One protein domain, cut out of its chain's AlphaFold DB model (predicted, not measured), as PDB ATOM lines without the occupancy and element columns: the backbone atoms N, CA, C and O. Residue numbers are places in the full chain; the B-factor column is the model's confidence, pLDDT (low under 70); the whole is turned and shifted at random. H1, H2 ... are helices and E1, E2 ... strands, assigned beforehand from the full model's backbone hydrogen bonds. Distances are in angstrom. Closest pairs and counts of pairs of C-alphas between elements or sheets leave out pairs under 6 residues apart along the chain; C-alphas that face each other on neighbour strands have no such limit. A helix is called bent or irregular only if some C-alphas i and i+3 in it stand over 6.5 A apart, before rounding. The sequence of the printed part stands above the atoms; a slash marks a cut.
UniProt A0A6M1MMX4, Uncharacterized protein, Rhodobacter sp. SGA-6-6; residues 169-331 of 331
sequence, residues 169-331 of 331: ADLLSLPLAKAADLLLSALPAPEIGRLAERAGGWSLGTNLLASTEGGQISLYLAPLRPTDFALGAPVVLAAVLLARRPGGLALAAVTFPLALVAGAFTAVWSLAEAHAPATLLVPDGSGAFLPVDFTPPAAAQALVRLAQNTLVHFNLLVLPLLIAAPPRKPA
ATOM      1  N   ALA A 169     -11.873  40.024 -48.004       90.62
ATOM      2  CA  ALA A 169     -13.079  39.995 -47.188       90.62
ATOM      3  C   ALA A 169     -13.923  38.746 -47.463       90.62
ATOM      4  O   ALA A 169     -14.338  38.081 -46.513       90.62
ATOM      5  N   ASP A 170     -14.129  38.386 -48.734       90.31
ATOM      6  CA  ASP A 170     -14.918  37.206 -49.108       90.31
ATOM      7  C   ASP A 170     -14.273  35.915 -48.584       90.31
ATOM      8  O   ASP A 170     -14.934  35.115 -47.920       90.31
ATOM      9  N   LEU A 171     -12.957  35.759 -48.776       92.00
ATOM     10  CA  LEU A 171     -12.191  34.612 -48.281       92.00
ATOM     11  C   LEU A 171     -12.250  34.514 -46.749       92.00
ATOM     12  O   LEU A 171     -12.512  33.447 -46.192       92.00
ATOM     13  N   LEU A 172     -12.020  35.632 -46.059       91.75
ATOM     14  CA  LEU A 172     -12.004  35.694 -44.598       91.75
ATOM     15  C   LEU A 172     -13.402  35.547 -43.983       91.75
ATOM     16  O   LEU A 172     -13.511  35.178 -42.813       91.75
ATOM     17  N   SER A 173     -14.465  35.774 -44.758       92.88
ATOM     18  CA  SER A 173     -15.854  35.597 -44.321       92.88
ATOM     19  C   SER A 173     -16.405  34.189 -44.590       92.88
ATOM     20  O   SER A 173     -17.506  33.870 -44.144       92.88
ATOM     21  N   LEU A 174     -15.644  33.295 -45.236       93.00
ATOM     22  CA  LEU A 174     -16.044  31.893 -45.435       93.00
ATOM     23  C   LEU A 174     -16.384  31.146 -44.132       93.00
ATOM     24  O   LEU A 174     -17.388  30.430 -44.111       93.00
ATOM     25  N   PRO A 175     -15.602  31.260 -43.037       94.62
ATOM     26  CA  PRO A 175     -15.943  30.589 -41.784       94.62
ATOM     27  C   PRO A 175     -17.267  31.094 -41.208       94.62
ATOM     28  O   PRO A 175     -18.042  30.304 -40.674       94.62
ATOM     29  N   LEU A 176     -17.544  32.393 -41.365       94.94
ATOM     30  CA  LEU A 176     -18.804  33.007 -40.960       94.94
ATOM     31  C   LEU A 176     -19.980  32.432 -41.763       94.94
ATOM     32  O   LEU A 176     -20.977  32.036 -41.163       94.94
ATOM     33  N   ALA A 177     -19.843  32.318 -43.088       94.31
ATOM     34  CA  ALA A 177     -20.865  31.714 -43.940       94.31
ATOM     35  C   ALA A 177     -21.169  30.264 -43.528       94.31
ATOM     36  O   ALA A 177     -22.327  29.903 -43.349       94.31
ATOM     37  N   LYS A 178     -20.130  29.453 -43.281       95.31
ATOM     38  CA  LYS A 178     -20.278  28.060 -42.819       95.31
ATOM     39  C   LYS A 178     -20.961  27.960 -41.454       95.31
ATOM     40  O   LYS A 178     -21.781  27.071 -41.245       95.31
ATOM     41  N   ALA A 179     -20.618  28.851 -40.524       95.94
ATOM     42  CA  ALA A 179     -21.253  28.894 -39.212       95.94
ATOM     43  C   ALA A 179     -22.738  29.279 -39.317       95.94
ATOM     44  O   ALA A 179     -23.571  28.668 -38.656       95.94
ATOM     45  N   ALA A 180     -23.078  30.251 -40.170       95.69
ATOM     46  CA  ALA A 180     -24.465  30.629 -40.423       95.69
ATOM     47  C   ALA A 180     -25.259  29.504 -41.106       95.69
ATOM     48  O   ALA A 180     -26.360  29.209 -40.657       95.69
ATOM     49  N   ASP A 181     -24.690  28.822 -42.106       94.88
ATOM     50  CA  ASP A 181     -25.298  27.644 -42.747       94.88
ATOM     51  C   ASP A 181     -25.606  26.536 -41.730       94.88
ATOM     52  O   ASP A 181     -26.690  25.956 -41.748       94.88
ATOM     53  N   LEU A 182     -24.675  26.260 -40.808       95.31
ATOM     54  CA  LEU A 182     -24.889  25.274 -39.748       95.31
ATOM     55  C   LEU A 182     -26.070  25.667 -38.853       95.31
ATOM     56  O   LEU A 182     -26.920  24.832 -38.553       95.31
ATOM     57  N   LEU A 183     -26.144  26.938 -38.449       95.56
ATOM     58  CA  LEU A 183     -27.253  27.448 -37.642       95.56
ATOM     59  C   LEU A 183     -28.584  27.390 -38.402       95.56
ATOM     60  O   LEU A 183     -29.572  26.931 -37.839       95.56
ATOM     61  N   LEU A 184     -28.606  27.796 -39.674       94.56
ATOM     62  CA  LEU A 184     -29.791  27.731 -40.534       94.56
ATOM     63  C   LEU A 184     -30.278  26.292 -40.712       94.56
ATOM     64  O   LEU A 184     -31.476  26.051 -40.622       94.56
ATOM     65  N   SER A 185     -29.368  25.327 -40.875       92.44
ATOM     66  CA  SER A 185     -29.727  23.909 -41.027       92.44
ATOM     67  C   SER A 185     -30.436  23.310 -39.804       92.44
ATOM     68  O   SER A 185     -31.127  22.302 -39.927       92.44
ATOM     69  N   ALA A 186     -30.277  23.928 -38.631       93.06
ATOM     70  CA  ALA A 186     -30.939  23.521 -37.397       93.06
ATOM     71  C   ALA A 186     -32.305  24.204 -37.186       93.06
ATOM     72  O   ALA A 186     -33.025  23.847 -36.252       93.06
ATOM     73  N   LEU A 187     -32.662  25.192 -38.015       91.62
ATOM     74  CA  LEU A 187     -33.919  25.926 -37.918       91.62
ATOM     75  C   LEU A 187     -34.967  25.340 -38.876       91.62
ATOM     76  O   LEU A 187     -34.650  25.029 -40.024       91.62
ATOM     77  N   PRO A 188     -36.238  25.224 -38.453       86.44
ATOM     78  CA  PRO A 188     -37.326  24.774 -39.316       86.44
ATOM     79  C   PRO A 188     -37.783  25.914 -40.245       86.44
ATOM     80  O   PRO A 188     -38.845  26.495 -40.044       86.44
ATOM     81  N   ALA A 189     -36.959  26.253 -41.240       88.31
ATOM     82  CA  ALA A 189     -37.200  27.333 -42.200       88.31
ATOM     83  C   ALA A 189     -37.119  26.796 -43.642       88.31
ATOM     84  O   ALA A 189     -36.085  26.947 -44.297       88.31
ATOM     85  N   PRO A 190     -38.169  26.106 -44.132       88.12
ATOM     86  CA  PRO A 190     -38.154  25.442 -45.436       88.12
ATOM     87  C   PRO A 190     -37.973  26.406 -46.611       88.12
ATOM     88  O   PRO A 190     -37.588  25.971 -47.688       88.12
ATOM     89  N   GLU A 191     -38.235  27.699 -46.441       90.94
ATOM     90  CA  GLU A 191     -38.013  28.725 -47.457       90.94
ATOM     91  C   GLU A 191     -36.535  29.095 -47.639       90.94
ATOM     92  O   GLU A 191     -36.155  29.602 -48.700       90.94
ATOM     93  N   ILE A 192     -35.699  28.817 -46.635       92.56
ATOM     94  CA  ILE A 192     -34.283  29.176 -46.614       92.56
ATOM     95  C   ILE A 192     -33.425  27.980 -47.013       92.56
ATOM     96  O   ILE A 192     -33.405  26.943 -46.358       92.56
ATOM     97  N   GLY A 193     -32.666  28.153 -48.089       90.88
ATOM     98  CA  GLY A 193     -31.656  27.209 -48.534       90.88
ATOM     99  C   GLY A 193     -30.245  27.596 -48.092       90.88
ATOM    100  O   GLY A 193     -30.021  28.395 -47.184       90.88
ATOM    101  N   ARG A 194     -29.261  27.011 -48.777       92.19
ATOM    102  CA  ARG A 194     -27.839  27.152 -48.447       92.19
ATOM    103  C   ARG A 194     -27.230  28.465 -48.944       92.19
ATOM    104  O   ARG A 194     -27.439  28.851 -50.104       92.19
ATOM    105  N   LEU A 195     -26.394  29.081 -48.110       93.38
ATOM    106  CA  LEU A 195     -25.549  30.216 -48.464       93.38
ATOM    107  C   LEU A 195     -24.313  29.742 -49.240       93.38
ATOM    108  O   LEU A 195     -23.547  28.895 -48.786       93.38
ATOM    109  N   ALA A 196     -24.110  30.280 -50.439       92.25
ATOM    110  CA  ALA A 196     -22.976  29.905 -51.275       92.25
ATOM    111  C   ALA A 196     -22.559  31.037 -52.211       92.25
ATOM    112  O   ALA A 196     -23.375  31.854 -52.644       92.25
ATOM    113  N   GLU A 197     -21.280  31.034 -52.566       91.12
ATOM    114  CA  GLU A 197     -20.760  31.819 -53.674       91.12
ATOM    115  C   GLU A 197     -21.146  31.147 -54.998       91.12
ATOM    116  O   GLU A 197     -20.945  29.944 -55.186       91.12
ATOM    117  N   ARG A 198     -21.756  31.916 -55.901       89.88
ATOM    118  CA  ARG A 198     -22.180  31.481 -57.239       89.88
ATOM    119  C   ARG A 198     -21.597  32.431 -58.291       89.88
ATOM    120  O   ARG A 198     -20.973  33.427 -57.944       89.88
ATOM    121  N   ALA A 199     -21.832  32.163 -59.578       83.69
ATOM    122  CA  ALA A 199     -21.305  32.983 -60.679       83.69
ATOM    123  C   ALA A 199     -21.690  34.481 -60.598       83.69
ATOM    124  O   ALA A 199     -20.941  35.324 -61.076       83.69
ATOM    125  N   GLY A 200     -22.825  34.812 -59.967       78.81
ATOM    126  CA  GLY A 200     -23.266  36.191 -59.701       78.81
ATOM    127  C   GLY A 200     -22.869  36.742 -58.323       78.81
ATOM    128  O   GLY A 200     -23.397  37.770 -57.912       78.81
ATOM    129  N   GLY A 201     -21.992  36.050 -57.593       88.00
ATOM    130  CA  GLY A 201     -21.581  36.384 -56.232       88.00
ATOM    131  C   GLY A 201     -22.304  35.587 -55.144       88.00
ATOM    132  O   GLY A 201     -22.985  34.581 -55.389       88.00
ATOM    133  N   TRP A 202     -22.117  36.030 -53.903       91.88
ATOM    134  CA  TRP A 202     -22.708  35.410 -52.721       91.88
ATOM    135  C   TRP A 202     -24.229  35.531 -52.707       91.88
ATOM    136  O   TRP A 202     -24.800  36.616 -52.821       91.88
ATOM    137  N   SER A 203     -24.888  34.390 -52.546       93.00
ATOM    138  CA  SER A 203     -26.342  34.312 -52.521       93.00
ATOM    139  C   SER A 203     -26.828  33.194 -51.610       93.00
ATOM    140  O   SER A 203     -26.158  32.180 -51.388       93.00
ATOM    141  N   LEU A 204     -28.037  33.362 -51.103       93.12
ATOM    142  CA  LEU A 204     -28.768  32.356 -50.359       93.12
ATOM    143  C   LEU A 204     -29.709  31.627 -51.322       93.12
ATOM    144  O   LEU A 204     -30.472  32.259 -52.054       93.12
ATOM    145  N   GLY A 205     -29.633  30.296 -51.341       90.19
ATOM    146  CA  GLY A 205     -30.648  29.491 -52.016       90.19
ATOM    147  C   GLY A 205     -32.007  29.709 -51.359       90.19
ATOM    148  O   GLY A 205     -32.072  29.901 -50.148       90.19
ATOM    149  N   THR A 206     -33.085  29.671 -52.132       90.06
ATOM    150  CA  THR A 206     -34.444  29.746 -51.587       90.06
ATOM    151  C   THR A 206     -35.310  28.677 -52.232       90.06
ATOM    152  O   THR A 206     -35.029  28.258 -53.355       90.06
ATOM    153  N   ASN A 207     -36.364  28.265 -51.533       88.25
ATOM    154  CA  ASN A 207     -37.417  27.415 -52.098       88.25
ATOM    155  C   ASN A 207     -38.611  28.238 -52.619       88.25
ATOM    156  O   ASN A 207     -39.704  27.703 -52.798       88.25
ATOM    157  N   LEU A 208     -38.412  29.541 -52.847       87.81
ATOM    158  CA  LEU A 208     -39.421  30.427 -53.416       87.81
ATOM    159  C   LEU A 208     -39.404  30.335 -54.942       87.81
ATOM    160  O   LEU A 208     -38.357  30.506 -55.572       87.81
ATOM    161  N   LEU A 209     -40.576  30.112 -55.525       82.94
ATOM    162  CA  LEU A 209     -40.826  30.165 -56.954       82.94
ATOM    163  C   LEU A 209     -41.430  31.504 -57.356       82.94
ATOM    164  O   LEU A 209     -42.279  32.056 -56.653       82.94
ATOM    165  N   ALA A 210     -41.085  31.939 -58.564       67.31
ATOM    166  CA  ALA A 210     -41.958  32.801 -59.342       67.31
ATOM    167  C   ALA A 210     -42.212  32.255 -60.735       67.31
ATOM    168  O   ALA A 210     -41.342  31.671 -61.386       67.31
ATOM    169  N   SER A 211     -43.423  32.553 -61.192       60.12
ATOM    170  CA  SER A 211     -43.761  32.613 -62.600       60.12
ATOM    171  C   SER A 211     -43.567  34.058 -63.057       60.12
ATOM    172  O   SER A 211     -44.225  34.964 -62.548       60.12
ATOM    173  N   THR A 212     -42.653  34.293 -63.996       56.47
ATOM    174  CA  THR A 212     -42.756  35.497 -64.835       56.47
ATOM    175  C   THR A 212     -43.893  35.238 -65.820       56.47
ATOM    176  O   THR A 212     -44.005  34.116 -66.307       56.47
ATOM    177  N   GLU A 213     -44.783  36.202 -66.078       52.25
ATOM    178  CA  GLU A 213     -45.905  35.990 -67.011       52.25
ATOM    179  C   GLU A 213     -45.402  35.389 -68.340       52.25
ATOM    180  O   GLU A 213     -44.611  36.001 -69.054       52.25
ATOM    181  N   GLY A 214     -45.828  34.154 -68.641       54.12
ATOM    182  CA  GLY A 214     -45.426  33.405 -69.840       54.12
ATOM    183  C   GLY A 214     -44.008  32.805 -69.831       54.12
ATOM    184  O   GLY A 214     -43.565  32.320 -70.871       54.12
ATOM    185  N   GLY A 215     -43.293  32.831 -68.703       56.78
ATOM    186  CA  GLY A 215     -41.886  32.433 -68.582       56.78
ATOM    187  C   GLY A 215     -41.625  31.112 -67.844       56.78
ATOM    188  O   GLY A 215     -42.527  30.443 -67.341       56.78
ATOM    189  N   GLN A 216     -40.346  30.723 -67.784       65.38
ATOM    190  CA  GLN A 216     -39.890  29.554 -67.025       65.38
ATOM    191  C   GLN A 216     -40.037  29.778 -65.514       65.38
ATOM    192  O   GLN A 216     -39.582  30.787 -64.973       65.38
ATOM    193  N   ILE A 217     -40.596  28.779 -64.828       67.00
ATOM    194  CA  ILE A 217     -40.610  28.698 -63.366       67.00
ATOM    195  C   ILE A 217     -39.163  28.585 -62.874       67.00
ATOM    196  O   ILE A 217     -38.455  27.646 -63.240       67.00
ATOM    197  N   SER A 218     -38.730  29.540 -62.051       70.44
ATOM    198  CA  SER A 218     -37.368  29.583 -61.508       70.44
ATOM    199  C   SER A 218     -37.383  29.736 -59.990       70.44
ATOM    200  O   SER A 218     -38.252  30.414 -59.438       70.44
ATOM    201  N   LEU A 219     -36.405  29.116 -59.323       80.62
ATOM    202  CA  LEU A 219     -36.134  29.338 -57.904       80.62
ATOM    203  C   LEU A 219     -35.369  30.642 -57.723       80.62
ATOM    204  O   LEU A 219     -34.382  30.897 -58.419       80.62
ATOM    205  N   TYR A 220     -35.787  31.443 -56.752       82.44
ATOM    206  CA  TYR A 220     -35.082  32.670 -56.441       82.44
ATOM    207  C   TYR A 220     -33.771  32.425 -55.686       82.44
ATOM    208  O   TYR A 220     -33.650  31.528 -54.846       82.44
ATOM    209  N   LEU A 221     -32.800  33.298 -55.942       87.69
ATOM    210  CA  LEU A 221     -31.591  33.445 -55.141       87.69
ATOM    211  C   LEU A 221     -31.642  34.803 -54.450       87.69
ATOM    212  O   LEU A 221     -31.711  35.833 -55.120       87.69
ATOM    213  N   ALA A 222     -31.589  34.814 -53.120       89.19
ATOM    214  CA  ALA A 222     -31.543  36.067 -52.377       89.19
ATOM    215  C   ALA A 222     -30.081  36.547 -52.292       89.19
ATOM    216  O   ALA A 222     -29.228  35.789 -51.817       89.19
ATOM    217  N   PRO A 223     -29.741  37.767 -52.748       90.94
ATOM    218  CA  PRO A 223     -28.389  38.293 -52.601       90.94
ATOM    219  C   PRO A 223     -28.083  38.484 -51.113       90.94
ATOM    220  O   PRO A 223     -28.823  39.153 -50.394       90.94
ATOM    221  N   LEU A 224     -27.000  37.868 -50.641       93.69
ATOM    222  CA  LEU A 224     -26.593  37.943 -49.241       93.69
ATOM    223  C   LEU A 224     -25.091  37.710 -49.144       93.69
ATOM    224  O   LEU A 224     -24.630  36.577 -49.269       93.69
ATOM    225  N   ARG A 225     -24.325  38.776 -48.909       93.50
ATOM    226  CA  ARG A 225     -22.867  38.694 -48.841       93.50
ATOM    227  C   ARG A 225     -22.397  38.612 -47.382       93.50
ATOM    228  O   ARG A 225     -22.648  39.540 -46.613       93.50
ATOM    229  N   PRO A 226     -21.680  37.547 -46.972       94.50
ATOM    230  CA  PRO A 226     -21.168  37.411 -45.604       94.50
ATOM    231  C   PRO A 226     -20.294  38.587 -45.147       94.50
ATOM    232  O   PRO A 226     -20.289  38.934 -43.965       94.50
ATOM    233  N   THR A 227     -19.573  39.218 -46.078       92.69
ATOM    234  CA  THR A 227     -18.677  40.348 -45.795       92.69
ATOM    235  C   THR A 227     -19.394  41.537 -45.184       92.69
ATOM    236  O   THR A 227     -18.818  42.206 -44.330       92.69
ATOM    237  N   ASP A 228     -20.649  41.771 -45.569       91.50
ATOM    238  CA  ASP A 228     -21.435  42.929 -45.131       91.50
ATOM    239  C   ASP A 228     -21.779  42.821 -43.640       91.50
ATOM    240  O   ASP A 228     -21.864  43.816 -42.921       91.50
ATOM    241  N   PHE A 229     -21.876  41.588 -43.143       94.19
ATOM    242  CA  PHE A 229     -22.057  41.275 -41.727       94.19
ATOM    243  C   PHE A 229     -20.722  41.223 -40.980       94.19
ATOM    244  O   PHE A 229     -20.695  41.417 -39.766       94.19
ATOM    245  N   ALA A 230     -19.618  40.996 -41.698       93.75
ATOM    246  CA  ALA A 230     -18.261  40.886 -41.174       93.75
ATOM    247  C   ALA A 230     -17.466  42.207 -41.151       93.75
ATOM    248  O   ALA A 230     -16.343  42.219 -40.646       93.75
ATOM    249  N   LEU A 231     -18.038  43.330 -41.608       91.00
ATOM    250  CA  LEU A 231     -17.354  44.635 -41.689       91.00
ATOM    251  C   LEU A 231     -16.717  45.094 -40.365       91.00
ATOM    252  O   LEU A 231     -15.689  45.767 -40.366       91.00
ATOM    253  N   GLY A 232     -17.300  44.719 -39.223       93.69
ATOM    254  CA  GLY A 232     -16.763  45.054 -37.901       93.69
ATOM    255  C   GLY A 232     -15.541  44.231 -37.476       93.69
ATOM    256  O   GLY A 232     -14.847  44.625 -36.536       93.69
ATOM    257  N   ALA A 233     -15.250  43.101 -38.131       96.00
ATOM    258  CA  ALA A 233     -14.245  42.137 -37.676       96.00
ATOM    259  C   ALA A 233     -12.831  42.734 -37.513       96.00
ATOM    260  O   ALA A 233     -12.226  42.508 -36.457       96.00
ATOM    261  N   PRO A 234     -12.305  43.555 -38.449       96.81
ATOM    262  CA  PRO A 234     -10.992  44.187 -38.285       96.81
ATOM    263  C   PRO A 234     -10.921  45.100 -37.057       96.81
ATOM    264  O   PRO A 234      -9.914  45.130 -36.349       96.81
ATOM    265  N   VAL A 235     -12.008  45.818 -36.766       97.56
ATOM    266  CA  VAL A 235     -12.090  46.747 -35.631       97.56
ATOM    267  C   VAL A 235     -12.245  45.985 -34.316       97.56
ATOM    268  O   VAL A 235     -11.609  46.344 -33.325       97.56
ATOM    269  N   VAL A 236     -13.038  44.908 -34.291       97.88
ATOM    270  CA  VAL A 236     -13.121  44.005 -33.132       97.88
ATOM    271  C   VAL A 236     -11.739  43.433 -32.820       97.88
ATOM    272  O   VAL A 236     -11.304  43.488 -31.668       97.88
ATOM    273  N   LEU A 237     -11.019  42.939 -33.831       97.88
ATOM    274  CA  LEU A 237      -9.662  42.427 -33.658       97.88
ATOM    275  C   LEU A 237      -8.722  43.518 -33.128       97.88
ATOM    276  O   LEU A 237      -8.022  43.292 -32.141       97.88
ATOM    277  N   ALA A 238      -8.763  44.724 -33.701       98.25
ATOM    278  CA  ALA A 238      -7.990  45.866 -33.218       98.25
ATOM    279  C   ALA A 238      -8.289  46.197 -31.747       98.25
ATOM    280  O   ALA A 238      -7.373  46.422 -30.953       98.25
ATOM    281  N   ALA A 239      -9.565  46.187 -31.360       98.06
ATOM    282  CA  ALA A 239      -9.993  46.436 -29.991       98.06
ATOM    283  C   ALA A 239      -9.485  45.358 -29.029       98.06
ATOM    284  O   ALA A 239      -9.025  45.678 -27.929       98.06
ATOM    285  N   VAL A 240      -9.522  44.091 -29.444       97.62
ATOM    286  CA  VAL A 240      -9.011  42.957 -28.665       97.62
ATOM    287  C   VAL A 240      -7.500  43.057 -28.490       97.62
ATOM    288  O   VAL A 240      -7.026  42.890 -27.367       97.62
ATOM    289  N   LEU A 241      -6.756  43.387 -29.548       97.62
ATOM    290  CA  LEU A 241      -5.307  43.604 -29.490       97.62
ATOM    291  C   LEU A 241      -4.954  44.775 -28.561       97.62
ATOM    292  O   LEU A 241      -4.076  44.650 -27.707       97.62
ATOM    293  N   LEU A 242      -5.688  45.887 -28.664       97.56
ATOM    294  CA  LEU A 242      -5.491  47.072 -27.829       97.56
ATOM    295  C   LEU A 242      -5.800  46.809 -26.348       97.56
ATOM    296  O   LEU A 242      -5.090  47.287 -25.462       97.56
ATOM    297  N   ALA A 243      -6.897  46.106 -26.062       95.44
ATOM    298  CA  ALA A 243      -7.377  45.880 -24.701       95.44
ATOM    299  C   ALA A 243      -6.829  44.600 -24.058       95.44
ATOM    300  O   ALA A 243      -6.960  44.449 -22.844       95.44
ATOM    301  N   ARG A 244      -6.235  43.698 -24.850       95.06
ATOM    302  CA  ARG A 244      -5.819  42.339 -24.463       95.06
ATOM    303  C   ARG A 244      -6.964  41.536 -23.833       95.06
ATOM    304  O   ARG A 244      -6.801  40.894 -22.800       95.06
ATOM    305  N   ARG A 245      -8.152  41.605 -24.447       92.44
ATOM    306  CA  ARG A 245      -9.393  40.970 -23.959       92.44
ATOM    307  C   ARG A 245      -9.932  39.959 -24.980       92.44
ATOM    308  O   ARG A 245     -10.853  40.299 -25.722       92.44
ATOM    309  N   PRO A 246      -9.409  38.717 -25.020       92.62
ATOM    310  CA  PRO A 246      -9.783  37.733 -26.041       92.62
ATOM    311  C   PRO A 246     -11.263  37.331 -25.990       92.62
ATOM    312  O   PRO A 246     -11.824  36.960 -27.014       92.62
ATOM    313  N   GLY A 247     -11.934  37.487 -24.841       91.75
ATOM    314  CA  GLY A 247     -13.378  37.243 -24.723       91.75
ATOM    315  C   GLY A 247     -14.238  38.077 -25.684       91.75
ATOM    316  O   GLY A 247     -15.336  37.655 -26.028       91.75
ATOM    317  N   GLY A 248     -13.732  39.216 -26.177       92.62
ATOM    318  CA  GLY A 248     -14.398  39.985 -27.232       92.62
ATOM    319  C   GLY A 248     -14.509  39.229 -28.561       92.62
ATOM    320  O   GLY A 248     -15.540  39.325 -29.220       92.62
ATOM    321  N   LEU A 249     -13.498  38.421 -28.917       94.81
ATOM    322  CA  LEU A 249     -13.548  37.559 -30.105       94.81
ATOM    323  C   LEU A 249     -14.556  36.429 -29.934       94.81
ATOM    324  O   LEU A 249     -15.254  36.109 -30.884       94.81
ATOM    325  N   ALA A 250     -14.658  35.847 -28.735       94.44
ATOM    326  CA  ALA A 250     -15.642  34.800 -28.466       94.44
ATOM    327  C   ALA A 250     -17.075  35.325 -28.633       94.44
ATOM    328  O   ALA A 250     -17.909  34.662 -29.240       94.44
ATOM    329  N   LEU A 251     -17.346  36.544 -28.151       95.06
ATOM    330  CA  LEU A 251     -18.643  37.183 -28.350       95.06
ATOM    331  C   LEU A 251     -18.908  37.465 -29.836       95.06
ATOM    332  O   LEU A 251     -19.965  37.091 -30.333       95.06
ATOM    333  N   ALA A 252     -17.933  38.033 -30.554       95.56
ATOM    334  CA  ALA A 252     -18.036  38.262 -31.996       95.56
ATOM    335  C   ALA A 252     -18.260  36.960 -32.789       95.56
ATOM    336  O   ALA A 252     -19.109  36.905 -33.673       95.56
ATOM    337  N   ALA A 253     -17.565  35.879 -32.438       95.06
ATOM    338  CA  ALA A 253     -17.723  34.579 -33.087       95.06
ATOM    339  C   ALA A 253     -19.154  34.026 -32.983       95.06
ATOM    340  O   ALA A 253     -19.543  33.215 -33.815       95.06
ATOM    341  N   VAL A 254     -19.940  34.476 -31.999       95.81
ATOM    342  CA  VAL A 254     -21.359  34.128 -31.853       95.81
ATOM    343  C   VAL A 254     -22.258  35.162 -32.529       95.81
ATOM    344  O   VAL A 254     -23.162  34.808 -33.282       95.81
ATOM    345  N   THR A 255     -22.031  36.453 -32.290       97.19
ATOM    346  CA  THR A 255     -22.950  37.506 -32.740       97.19
ATOM    347  C   THR A 255     -22.867  37.791 -34.237       97.19
ATOM    348  O   THR A 255     -23.863  38.232 -34.809       97.19
ATOM    349  N   PHE A 256     -21.730  37.549 -34.895       97.56
ATOM    350  CA  PHE A 256     -21.614  37.702 -36.350       97.56
ATOM    351  C   PHE A 256     -22.447  36.647 -37.103       97.56
ATOM    352  O   PHE A 256     -23.272  37.051 -37.926       97.56
ATOM    353  N   PRO A 257     -22.335  35.329 -36.813       97.44
ATOM    354  CA  PRO A 257     -23.203  34.326 -37.431       97.44
ATOM    355  C   PRO A 257     -24.685  34.580 -37.176       97.44
ATOM    356  O   PRO A 257     -25.473  34.494 -38.109       97.44
ATOM    357  N   LEU A 258     -25.071  34.960 -35.952       97.81
ATOM    358  CA  LEU A 258     -26.469  35.280 -35.643       97.81
ATOM    359  C   LEU A 258     -26.995  36.469 -36.461       97.81
ATOM    360  O   LEU A 258     -28.143  36.445 -36.898       97.81
ATOM    361  N   ALA A 259     -26.162  37.486 -36.705       97.81
ATOM    362  CA  ALA A 259     -26.527  38.606 -37.568       97.81
ATOM    363  C   ALA A 259     -26.766  38.146 -39.014       97.81
ATOM    364  O   ALA A 259     -27.747  38.559 -39.628       97.81
ATOM    365  N   LEU A 260     -25.898  37.271 -39.537       97.62
ATOM    366  CA  LEU A 260     -26.011  36.722 -40.891       97.62
ATOM    367  C   LEU A 260     -27.223  35.788 -41.036       97.62
ATOM    368  O   LEU A 260     -27.915  35.856 -42.045       97.62
ATOM    369  N   VAL A 261     -27.528  34.979 -40.017       97.62
ATOM    370  CA  VAL A 261     -28.755  34.165 -39.955       97.62
ATOM    371  C   VAL A 261     -29.990  35.062 -40.019       97.62
ATOM    372  O   VAL A 261     -30.858  34.840 -40.853       97.62
ATOM    373  N   ALA A 262     -30.057  36.117 -39.199       97.38
ATOM    374  CA  ALA A 262     -31.160  37.074 -39.268       97.38
ATOM    375  C   ALA A 262     -31.240  37.750 -40.653       97.38
ATOM    376  O   ALA A 262     -32.326  37.889 -41.207       97.38
ATOM    377  N   GLY A 263     -30.088  38.089 -41.242       96.62
ATOM    378  CA  GLY A 263     -29.974  38.606 -42.607       96.62
ATOM    379  C   GLY A 263     -30.495  37.656 -43.689       96.62
ATOM    380  O   GLY A 263     -31.098  38.104 -44.658       96.62
ATOM    381  N   ALA A 264     -30.309  36.345 -43.524       96.62
ATOM    382  CA  ALA A 264     -30.846  35.345 -44.440       96.62
ATOM    383  C   ALA A 264     -32.379  35.362 -44.458       96.62
ATOM    384  O   ALA A 264     -32.981  35.471 -45.525       96.62
ATOM    385  N   PHE A 265     -33.014  35.353 -43.285       96.31
ATOM    386  CA  PHE A 265     -34.470  35.476 -43.174       96.31
ATOM    387  C   PHE A 265     -34.989  36.788 -43.763       96.31
ATOM    388  O   PHE A 265     -35.940  36.776 -44.545       96.31
ATOM    389  N   THR A 266     -34.371  37.929 -43.437       94.94
ATOM    390  CA  THR A 266     -34.835  39.214 -43.976       94.94
ATOM    391  C   THR A 266     -34.668  39.308 -45.486       94.94
ATOM    392  O   THR A 266     -35.549  39.873 -46.136       94.94
ATOM    393  N   ALA A 267     -33.603  38.740 -46.055       94.06
ATOM    394  CA  ALA A 267     -33.392  38.702 -47.497       94.06
ATOM    395  C   ALA A 267     -34.482  37.878 -48.202       94.06
ATOM    396  O   ALA A 267     -35.099  38.367 -49.146       94.06
ATOM    397  N   VAL A 268     -34.784  36.670 -47.708       93.69
ATOM    398  CA  VAL A 268     -35.813  35.788 -48.296       93.69
ATOM    399  C   VAL A 268     -37.211  36.366 -48.139       93.69
ATOM    400  O   VAL A 268     -37.980  36.394 -49.096       93.69
ATOM    401  N   TRP A 269     -37.551  36.875 -46.957       93.69
ATOM    402  CA  TRP A 269     -38.874  37.447 -46.718       93.69
ATOM    403  C   TRP A 269     -39.094  38.752 -47.487       93.69
ATOM    404  O   TRP A 269     -40.186  38.960 -48.005       93.69
ATOM    405  N   SER A 270     -38.068  39.599 -47.636       90.88
ATOM    406  CA  SER A 270     -38.174  40.795 -48.492       90.88
ATOM    407  C   SER A 270     -38.347  40.421 -49.965       90.88
ATOM    408  O   SER A 270     -39.064  41.102 -50.692       90.88
ATOM    409  N   LEU A 271     -37.712  39.333 -50.407       89.19
ATOM    410  CA  LEU A 271     -37.857  38.821 -51.766       89.19
ATOM    411  C   LEU A 271     -39.267  38.272 -52.018       89.19
ATOM    412  O   LEU A 271     -39.861  38.572 -53.047       89.19
ATOM    413  N   ALA A 272     -39.826  37.531 -51.058       89.25
ATOM    414  CA  ALA A 272     -41.209  37.063 -51.123       89.25
ATOM    415  C   ALA A 272     -42.212  38.226 -51.216       89.25
ATOM    416  O   ALA A 272     -43.147  38.164 -52.009       89.25
ATOM    417  N   GLU A 273     -42.008  39.303 -50.452       89.06
ATOM    418  CA  GLU A 273     -42.855  40.505 -50.513       89.06
ATOM    419  C   GLU A 273     -42.746  41.238 -51.850       89.06
ATOM    420  O   GLU A 273     -43.758  41.669 -52.401       89.06
ATOM    421  N   ALA A 274     -41.529  41.369 -52.383       86.25
ATOM    422  CA  ALA A 274     -41.288  42.029 -53.665       86.25
ATOM    423  C   ALA A 274     -41.929  41.286 -54.850       86.25
ATOM    424  O   ALA A 274     -42.197  41.897 -55.884       86.25
ATOM    425  N   HIS A 275     -42.185  39.986 -54.691       82.75
ATOM    426  CA  HIS A 275     -42.751  39.109 -55.714       82.75
ATOM    427  C   HIS A 275     -44.080  38.479 -55.283       82.75
ATOM    428  O   HIS A 275     -44.393  37.364 -55.693       82.75
ATOM    429  N   ALA A 276     -44.864  39.172 -54.456       81.06
ATOM    430  CA  ALA A 276     -46.172  38.684 -54.042       81.06
ATOM    431  C   ALA A 276     -47.151  38.580 -55.243       81.06
ATOM    432  O   ALA A 276     -47.227  39.522 -56.037       81.06
ATOM    433  N   PRO A 277     -47.945  37.493 -55.363       81.62
ATOM    434  CA  PRO A 277     -47.958  36.317 -54.490       81.62
ATOM    435  C   PRO A 277     -46.743  35.402 -54.729       81.62
ATOM    436  O   PRO A 277     -46.443  35.039 -55.863       81.62
ATOM    437  N   ALA A 278     -46.073  35.000 -53.645       85.25
ATOM    438  CA  ALA A 278     -44.935  34.085 -53.697       85.25
ATOM    439  C   ALA A 278     -45.385  32.644 -53.416       85.25
ATOM    440  O   ALA A 278     -46.222  32.409 -52.544       85.25
ATOM    441  N   THR A 279     -44.792  31.671 -54.108       89.31
ATOM    442  CA  THR A 279     -45.049  30.241 -53.878       89.31
ATOM    443  C   THR A 279     -43.821  29.588 -53.256       89.31
ATOM    444  O   THR A 279     -42.721  29.703 -53.786       89.31
ATOM    445  N   LEU A 280     -43.998  28.876 -52.148       90.50
ATOM    446  CA  LEU A 280     -42.974  28.070 -51.494       90.50
ATOM    447  C   LEU A 280     -43.105  26.604 -51.912       90.50
ATOM    448  O   LEU A 280     -44.188  26.028 -51.843       90.50
ATOM    449  N   LEU A 281     -41.990  25.983 -52.288       89.44
ATOM    450  CA  LEU A 281     -41.909  24.540 -52.485       89.44
ATOM    451  C   LEU A 281     -41.565  23.837 -51.175       89.44
ATOM    452  O   LEU A 281     -40.467  23.998 -50.642       89.44
ATOM    453  N   VAL A 282     -42.489  23.016 -50.679       88.31
ATOM    454  CA  VAL A 282     -42.301  22.222 -49.459       88.31
ATOM    455  C   VAL A 282     -42.168  20.746 -49.835       88.31
ATOM    456  O   VAL A 282     -43.000  20.252 -50.596       88.31
ATOM    457  N   PRO A 283     -41.151  20.019 -49.343       85.69
ATOM    458  CA  PRO A 283     -41.046  18.585 -49.594       85.69
ATOM    459  C   PRO A 283     -42.243  17.841 -48.988       85.69
ATOM    460  O   PRO A 283     -42.606  18.069 -47.835       85.69
ATOM    461  N   ASP A 284     -42.838  16.930 -49.755       86.00
ATOM    462  CA  ASP A 284     -44.055  16.196 -49.372       86.00
ATOM    463  C   ASP A 284     -43.781  14.847 -48.682       86.00
ATOM    464  O   ASP A 284     -44.701  14.132 -48.290       86.00
ATOM    465  N   GLY A 285     -42.503  14.484 -48.553       83.88
ATOM    466  CA  GLY A 285     -42.051  13.205 -48.004       83.88
ATOM    467  C   GLY A 285     -42.105  12.028 -48.987       83.88
ATOM    468  O   GLY A 285     -41.554  10.976 -48.675       83.88
ATOM    469  N   SER A 286     -42.690  12.196 -50.179       87.25
ATOM    470  CA  SER A 286     -42.679  11.208 -51.272       87.25
ATOM    471  C   SER A 286     -41.493  11.380 -52.232       87.25
ATOM    472  O   SER A 286     -41.254  10.539 -53.098       87.25
ATOM    473  N   GLY A 287     -40.725  12.460 -52.051       80.56
ATOM    474  CA  GLY A 287     -39.653  12.877 -52.955       80.56
ATOM    475  C   GLY A 287     -40.097  13.945 -53.958       80.56
ATOM    476  O   GLY A 287     -39.288  14.353 -54.791       80.56
ATOM    477  N   ALA A 288     -41.345  14.415 -53.870       85.56
ATOM    478  CA  ALA A 288     -41.854  15.542 -54.634       85.56
ATOM    479  C   ALA A 288     -41.909  16.823 -53.781       85.56
ATOM    480  O   ALA A 288     -41.635  16.833 -52.577       85.56
ATOM    481  N   PHE A 289     -42.245  17.932 -54.438       84.69
ATOM    482  CA  PHE A 289     -42.486  19.217 -53.794       84.69
ATOM    483  C   PHE A 289     -43.936  19.638 -54.002       84.69
ATOM    484  O   PHE A 289     -44.455  19.566 -55.117       84.69
ATOM    485  N   LEU A 290     -44.566  20.116 -52.934       88.25
ATOM    486  CA  LEU A 290     -45.884  20.731 -52.969       88.25
ATOM    487  C   LEU A 290     -45.733  22.256 -53.011       88.25
ATOM    488  O   LEU A 290     -45.039  22.814 -52.156       88.25
ATOM    489  N   PRO A 291     -46.367  22.938 -53.980       88.94
ATOM    490  CA  PRO A 291     -46.446  24.388 -53.982       88.94
ATOM    491  C   PRO A 291     -47.440  24.850 -52.912       88.94
ATOM    492  O   PRO A 291     -48.577  24.379 -52.859       88.94
ATOM    493  N   VAL A 292     -47.014  25.782 -52.070       90.12
ATOM    494  CA  VAL A 292     -47.835  26.397 -51.026       90.12
ATOM    495  C   VAL A 292     -47.708  27.910 -51.142       90.12
ATOM    496  O   VAL A 292     -46.600  28.421 -51.308       90.12
ATOM    497  N   ASP A 293     -48.815  28.638 -51.045       90.00
ATOM    498  CA  ASP A 293     -48.770  30.099 -50.993       90.00
ATOM    499  C   ASP A 293     -47.967  30.553 -49.773       90.00
ATOM    500  O   ASP A 293     -48.190  30.102 -48.646       90.00
ATOM    501  N   PHE A 294     -47.017  31.452 -50.000       89.69
ATOM    502  CA  PHE A 294     -46.119  31.929 -48.967       89.69
ATOM    503  C   PHE A 294     -46.290  33.422 -48.750       89.69
ATOM    504  O   PHE A 294     -46.124  34.243 -49.650       89.69
ATOM    505  N   THR A 295     -46.593  33.775 -47.507       89.81
ATOM    506  CA  THR A 295     -46.555  35.149 -47.021       89.81
ATOM    507  C   THR A 295     -45.717  35.163 -45.748       89.81
ATOM    508  O   THR A 295     -46.037  34.415 -44.817       89.81
ATOM    509  N   PRO A 296     -44.652  35.982 -45.674       88.44
ATOM    510  CA  PRO A 296     -43.859  36.103 -44.461       88.44
ATOM    511  C   PRO A 296     -44.735  36.477 -43.256       88.44
ATOM    512  O   PRO A 296     -45.550  37.401 -43.351       88.44
ATOM    513  N   PRO A 297     -44.575  35.821 -42.093       90.62
ATOM    514  CA  PRO A 297     -45.324  36.207 -40.905       90.62
ATOM    515  C   PRO A 297     -44.884  37.603 -40.439       90.62
ATOM    516  O   PRO A 297     -43.770  37.764 -39.943       90.62
ATOM    517  N   ALA A 298     -45.758  38.609 -40.551       90.44
ATOM    518  CA  ALA A 298     -45.413  40.018 -40.307       90.44
ATOM    519  C   ALA A 298     -44.740  40.269 -38.942       90.44
ATOM    520  O   ALA A 298     -43.750  40.996 -38.846       90.44
ATOM    521  N   ALA A 299     -45.232  39.626 -37.876       91.81
ATOM    522  CA  ALA A 299     -44.641  39.747 -36.541       91.81
ATOM    523  C   ALA A 299     -43.230  39.136 -36.464       91.81
ATOM    524  O   ALA A 299     -42.326  39.743 -35.888       91.81
ATOM    525  N   ALA A 300     -43.017  37.962 -37.069       92.69
ATOM    526  CA  ALA A 300     -41.699  37.328 -37.113       92.69
ATOM    527  C   ALA A 300     -40.729  38.157 -37.960       92.69
ATOM    528  O   ALA A 300     -39.592  38.386 -37.553       92.69
ATOM    529  N   GLN A 301     -41.197  38.683 -39.090       92.69
ATOM    530  CA  GLN A 301     -40.418  39.547 -39.964       92.69
ATOM    531  C   GLN A 301     -39.935  40.810 -39.250       92.69
ATOM    532  O   GLN A 301     -38.748  41.132 -39.324       92.69
ATOM    533  N   ALA A 302     -40.813  41.483 -38.504       92.94
ATOM    534  CA  ALA A 302     -40.436  42.639 -37.696       92.94
ATOM    535  C   ALA A 302     -39.379  42.277 -36.638       92.94
ATOM    536  O   ALA A 302     -38.369  42.968 -36.513       92.94
ATOM    537  N   LEU A 303     -39.561  41.164 -35.917       95.56
ATOM    538  CA  LEU A 303     -38.609  40.713 -34.894       95.56
ATOM    539  C   LEU A 303     -37.244  40.333 -35.477       95.56
ATOM    540  O   LEU A 303     -36.213  40.649 -34.885       95.56
ATOM    541  N   VAL A 304     -37.213  39.680 -36.639       95.94
ATOM    542  CA  VAL A 304     -35.959  39.279 -37.282       95.94
ATOM    543  C   VAL A 304     -35.231  40.478 -37.889       95.94
ATOM    544  O   VAL A 304     -34.018  40.586 -37.712       95.94
ATOM    545  N   ARG A 305     -35.945  41.433 -38.508       95.06
ATOM    546  CA  ARG A 305     -35.364  42.724 -38.929       95.06
ATOM    547  C   ARG A 305     -34.778  43.478 -37.735       95.06
ATOM    548  O   ARG A 305     -33.643  43.951 -37.803       95.06
ATOM    549  N   LEU A 306     -35.504  43.518 -36.620       96.62
ATOM    550  CA  LEU A 306     -35.032  44.129 -35.382       96.62
ATOM    551  C   LEU A 306     -33.754  43.453 -34.861       96.62
ATOM    552  O   LEU A 306     -32.787  44.137 -34.508       96.62
ATOM    553  N   ALA A 307     -33.727  42.118 -34.835       97.38
ATOM    554  CA  ALA A 307     -32.567  41.342 -34.413       97.38
ATOM    555  C   ALA A 307     -31.364  41.569 -35.339       97.38
ATOM    556  O   ALA A 307     -30.261  41.816 -34.850       97.38
ATOM    557  N   GLN A 308     -31.573  41.562 -36.659       96.94
ATOM    558  CA  GLN A 308     -30.535  41.861 -37.644       96.94
ATOM    559  C   GLN A 308     -29.942  43.251 -37.404       96.94
ATOM    560  O   GLN A 308     -28.731  43.374 -37.222       96.94
ATOM    561  N   ASN A 309     -30.781  44.291 -37.354       95.81
ATOM    562  CA  ASN A 309     -30.332  45.667 -37.154       95.81
ATOM    563  C   ASN A 309     -29.557  45.810 -35.840       95.81
ATOM    564  O   ASN A 309     -28.456  46.365 -35.829       95.81
ATOM    565  N   THR A 310     -30.081  45.229 -34.759       98.12
ATOM    566  CA  THR A 310     -29.430  45.211 -33.444       98.12
ATOM    567  C   THR A 310     -28.047  44.566 -33.516       98.12
ATOM    568  O   THR A 310     -27.070  45.167 -33.074       98.12
ATOM    569  N   LEU A 311     -27.934  43.366 -34.090       98.06
ATOM    570  CA  LEU A 311     -26.682  42.611 -34.111       98.06
ATOM    571  C   LEU A 311     -25.645  43.216 -35.060       98.06
ATOM    572  O   LEU A 311     -24.474  43.294 -34.692       98.06
ATOM    573  N   VAL A 312     -26.048  43.692 -36.240       96.44
ATOM    574  CA  VAL A 312     -25.136  44.341 -37.199       96.44
ATOM    575  C   VAL A 312     -24.514  45.590 -36.577       96.44
ATOM    576  O   VAL A 312     -23.291  45.733 -36.563       96.44
ATOM    577  N   HIS A 313     -25.333  46.463 -35.984       97.38
ATOM    578  CA  HIS A 313     -24.837  47.682 -35.348       97.38
ATOM    579  C   HIS A 313     -24.066  47.384 -34.062       97.38
ATOM    580  O   HIS A 313     -23.059  48.036 -33.782       97.38
ATOM    581  N   PHE A 314     -24.467  46.359 -33.307       98.12
ATOM    582  CA  PHE A 314     -23.685  45.891 -32.171       98.12
ATOM    583  C   PHE A 314     -22.277  45.473 -32.606       98.12
ATOM    584  O   PHE A 314     -21.300  45.994 -32.073       98.12
ATOM    585  N   ASN A 315     -22.166  44.593 -33.601       97.38
ATOM    586  CA  ASN A 315     -20.899  44.051 -34.092       97.38
ATOM    587  C   ASN A 315     -19.992  45.122 -34.703       97.38
ATOM    588  O   ASN A 315     -18.787  45.127 -34.449       97.38
ATOM    589  N   LEU A 316     -20.568  46.021 -35.503       96.00
ATOM    590  CA  LEU A 316     -19.820  47.037 -36.234       96.00
ATOM    591  C   LEU A 316     -19.439  48.229 -35.350       96.00
ATOM    592  O   LEU A 316     -18.299  48.687 -35.394       96.00
ATOM    593  N   LEU A 317     -20.379  48.742 -34.552       97.00
ATOM    594  CA  LEU A 317     -20.276  50.083 -33.971       97.00
ATOM    595  C   LEU A 317     -20.124  50.104 -32.453       97.00
ATOM    596  O   LEU A 317     -19.556  51.055 -31.922       97.00
ATOM    597  N   VAL A 318     -20.601  49.083 -31.738       97.69
ATOM    598  CA  VAL A 318     -20.663  49.126 -30.267       97.69
ATOM    599  C   VAL A 318     -19.665  48.168 -29.624       97.69
ATOM    600  O   VAL A 318     -18.863  48.583 -28.787       97.69
ATOM    601  N   LEU A 319     -19.657  46.903 -30.039       97.56
ATOM    602  CA  LEU A 319     -18.802  45.850 -29.494       97.56
ATOM    603  C   LEU A 319     -17.307  46.221 -29.497       97.56
ATOM    604  O   LEU A 319     -16.685  46.098 -28.434       97.56
ATOM    605  N   PRO A 320     -16.706  46.732 -30.595       97.50
ATOM    606  CA  PRO A 320     -15.297  47.118 -30.578       97.50
ATOM    607  C   PRO A 320     -15.002  48.195 -29.527       97.50
ATOM    608  O   PRO A 320     -13.969  48.159 -28.860       97.50
ATOM    609  N   LEU A 321     -15.934  49.129 -29.326       97.12
ATOM    610  CA  LEU A 321     -15.773  50.236 -28.389       97.12
ATOM    611  C   LEU A 321     -15.914  49.770 -26.939       97.12
ATOM    612  O   LEU A 321     -15.128  50.193 -26.091       97.12
ATOM    613  N   LEU A 322     -16.834  48.841 -26.656       96.19
ATOM    614  CA  LEU A 322     -16.945  48.204 -25.340       96.19
ATOM    615  C   LEU A 322     -15.681  47.414 -24.984       96.19
ATOM    616  O   LEU A 322     -15.169  47.526 -23.869       96.19
ATOM    617  N   ILE A 323     -15.131  46.656 -25.938       96.56
ATOM    618  CA  ILE A 323     -13.875  45.921 -25.740       96.56
ATOM    619  C   ILE A 323     -12.734  46.904 -25.465       96.56
ATOM    620  O   ILE A 323     -11.987  46.733 -24.492       96.56
ATOM    621  N   ALA A 324     -12.614  47.939 -26.304       96.62
ATOM    622  CA  ALA A 324     -11.551  48.928 -26.239       96.62
ATOM    623  C   ALA A 324     -11.659  49.842 -25.013       96.62
ATOM    624  O   ALA A 324     -10.638  50.400 -24.606       96.62
ATOM    625  N   ALA A 325     -12.830  49.996 -24.393       94.44
ATOM    626  CA  ALA A 325     -13.023  50.898 -23.265       94.44
ATOM    627  C   ALA A 325     -12.074  50.581 -22.089       94.44
ATOM    628  O   ALA A 325     -11.859  49.408 -21.738       94.44
ATOM    629  N   PRO A 326     -11.469  51.614 -21.466       88.56
ATOM    630  CA  PRO A 326     -10.602  51.415 -20.314       88.56
ATOM    631  C   PRO A 326     -11.378  50.741 -19.173       88.56
ATOM    632  O   PRO A 326     -12.571  51.000 -19.002       88.56
ATOM    633  N   PRO A 327     -10.732  49.868 -18.379       80.94
ATOM    634  CA  PRO A 327     -11.373  49.314 -17.196       80.94
ATOM    635  C   PRO A 327     -11.796  50.454 -16.265       80.94
ATOM    636  O   PRO A 327     -11.015  51.369 -15.993       80.94
ATOM    637  N   ARG A 328     -13.033  50.402 -15.769       74.44
ATOM    638  CA  ARG A 328     -13.493  51.346 -14.747       74.44
ATOM    639  C   ARG A 328     -12.634  51.196 -13.494       74.44
ATOM    640  O   ARG A 328     -12.501  50.081 -12.983       74.44
ATOM    641  N   LYS A 329     -12.121  52.315 -12.973       62.72
ATOM    642  CA  LYS A 329     -11.661  52.359 -11.583       62.72
ATOM    643  C   LYS A 329     -12.873  52.036 -10.693       62.72
ATOM    644  O   LYS A 329     -13.952  52.566 -10.976       62.72
ATOM    645  N   PRO A 330     -12.762  51.120  -9.716       54.94
ATOM    646  CA  PRO A 330     -13.799  51.000  -8.699       54.94
ATOM    647  C   PRO A 330     -13.974  52.373  -8.036       54.94
ATOM    648  O   PRO A 330     -12.978  53.063  -7.809       54.94
ATOM    649  N   ALA A 331     -15.233  52.778  -7.869       55.03
ATOM    650  CA  ALA A 331     -15.590  53.953  -7.082       55.03
ATOM    651  C   ALA A 331     -15.291  53.687  -5.605       55.03
ATOM    652  O   ALA A 331     -15.421  52.504  -5.209       55.03
TER     653      ALA A 331
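This is residues 169 to 331 of the 331 residues of an uncharacterized protein of Rhodobacter sp. SGA-6-6 (UniProt A0A6M1MMX4). Two long helices, H4 and H5, run side by side in opposite ways; H3 joins them at one end to make a bundle of three, and at the other end H4 runs over a strongly twisted, branched sheet of five strands. H1 packs on the same face of the sheet as H4, over E1, and crosses H4 about perpendicularly, with little H2 beside both. The sheet is a meander, E1 E2 E3, each strand the antiparallel neighbour of the one before, plus the hairpin of E4 and E5, set on E2 where that strand bends. The printed part has 163 residues with five named helices and five named strands, in the order H1 E1 E2 E3 H2 H3 H4 E4 E5 H5, a mixed class. It is only just loose, close to compact, with a radius of gyration of the C-alphas of 18.7 A and spans of 68 by 34 by 29 A.

H1, residues 169 to 185, begins at C-alpha 169 (-13.079, 39.995, -47.188), is 24.0 A long, has a kink of 39 degrees near residue 176 and is irregular, with C-alphas 172 and 175 7.0 A apart. E1 is residues 192 to 198, E2 is 201 to 210 with a bend of 89 degrees at residue 207, and E3 is 218 to 223. H2 is residues 226 to 230 and H3 is 233 to 243. H4, residues 247 to 274, is 40.5 A long and begins at C-alpha 247 (-13.378, 37.243, -24.723). E4 is residues 278 to 283 and E5 is 289 to 294. H5, residues 298 to 324, is 37.7 A long, has a kink of 42 degrees near residue 314, is only just irregular, with C-alphas 316 and 319 6.9 A apart, and ends at C-alpha 324 (-11.551, 48.928, -26.239).

H4 is the hub and touches H5 at a shallow tilt of 30 degrees, opposite ways; their closest C-alphas, of Ala 262 and Gln 308, are 5.1 A apart. With residues 248 to 252 alone H4 touches H3, and the closest C-alphas, of Val 240 and Gly 248, are 6.3 A apart. H1 and H4 are about perpendicular at 73 degrees and touch, closest at the C-alphas of Ala 180 and Pro 257, 4.9 A. H1 runs along E1 at 13 degrees on the local plane, at a height over the sheet of 8.5 A. Across E1 and E2, N 193 and O 205 are 2.8 A apart; across E2 and E3, N 204 and O 222, 2.8 A; across E2 and E4, N 209 and O 279, 2.8 A; across E4 and E5, N 280 and O 292, 2.8 A. Every O i to N i+4 pair is within hydrogen-bond range in H2 and H3, against 11 of 13 in H1, 23 of 24 in H4 and 20 of 23 in H5.

The C-alphas farthest apart, of Gly 214 and Ala 331, are 72.5 A apart. The printed part has no cut and no long link. pLDDT is under 70 at residues 210 to 217 and 329 to 331.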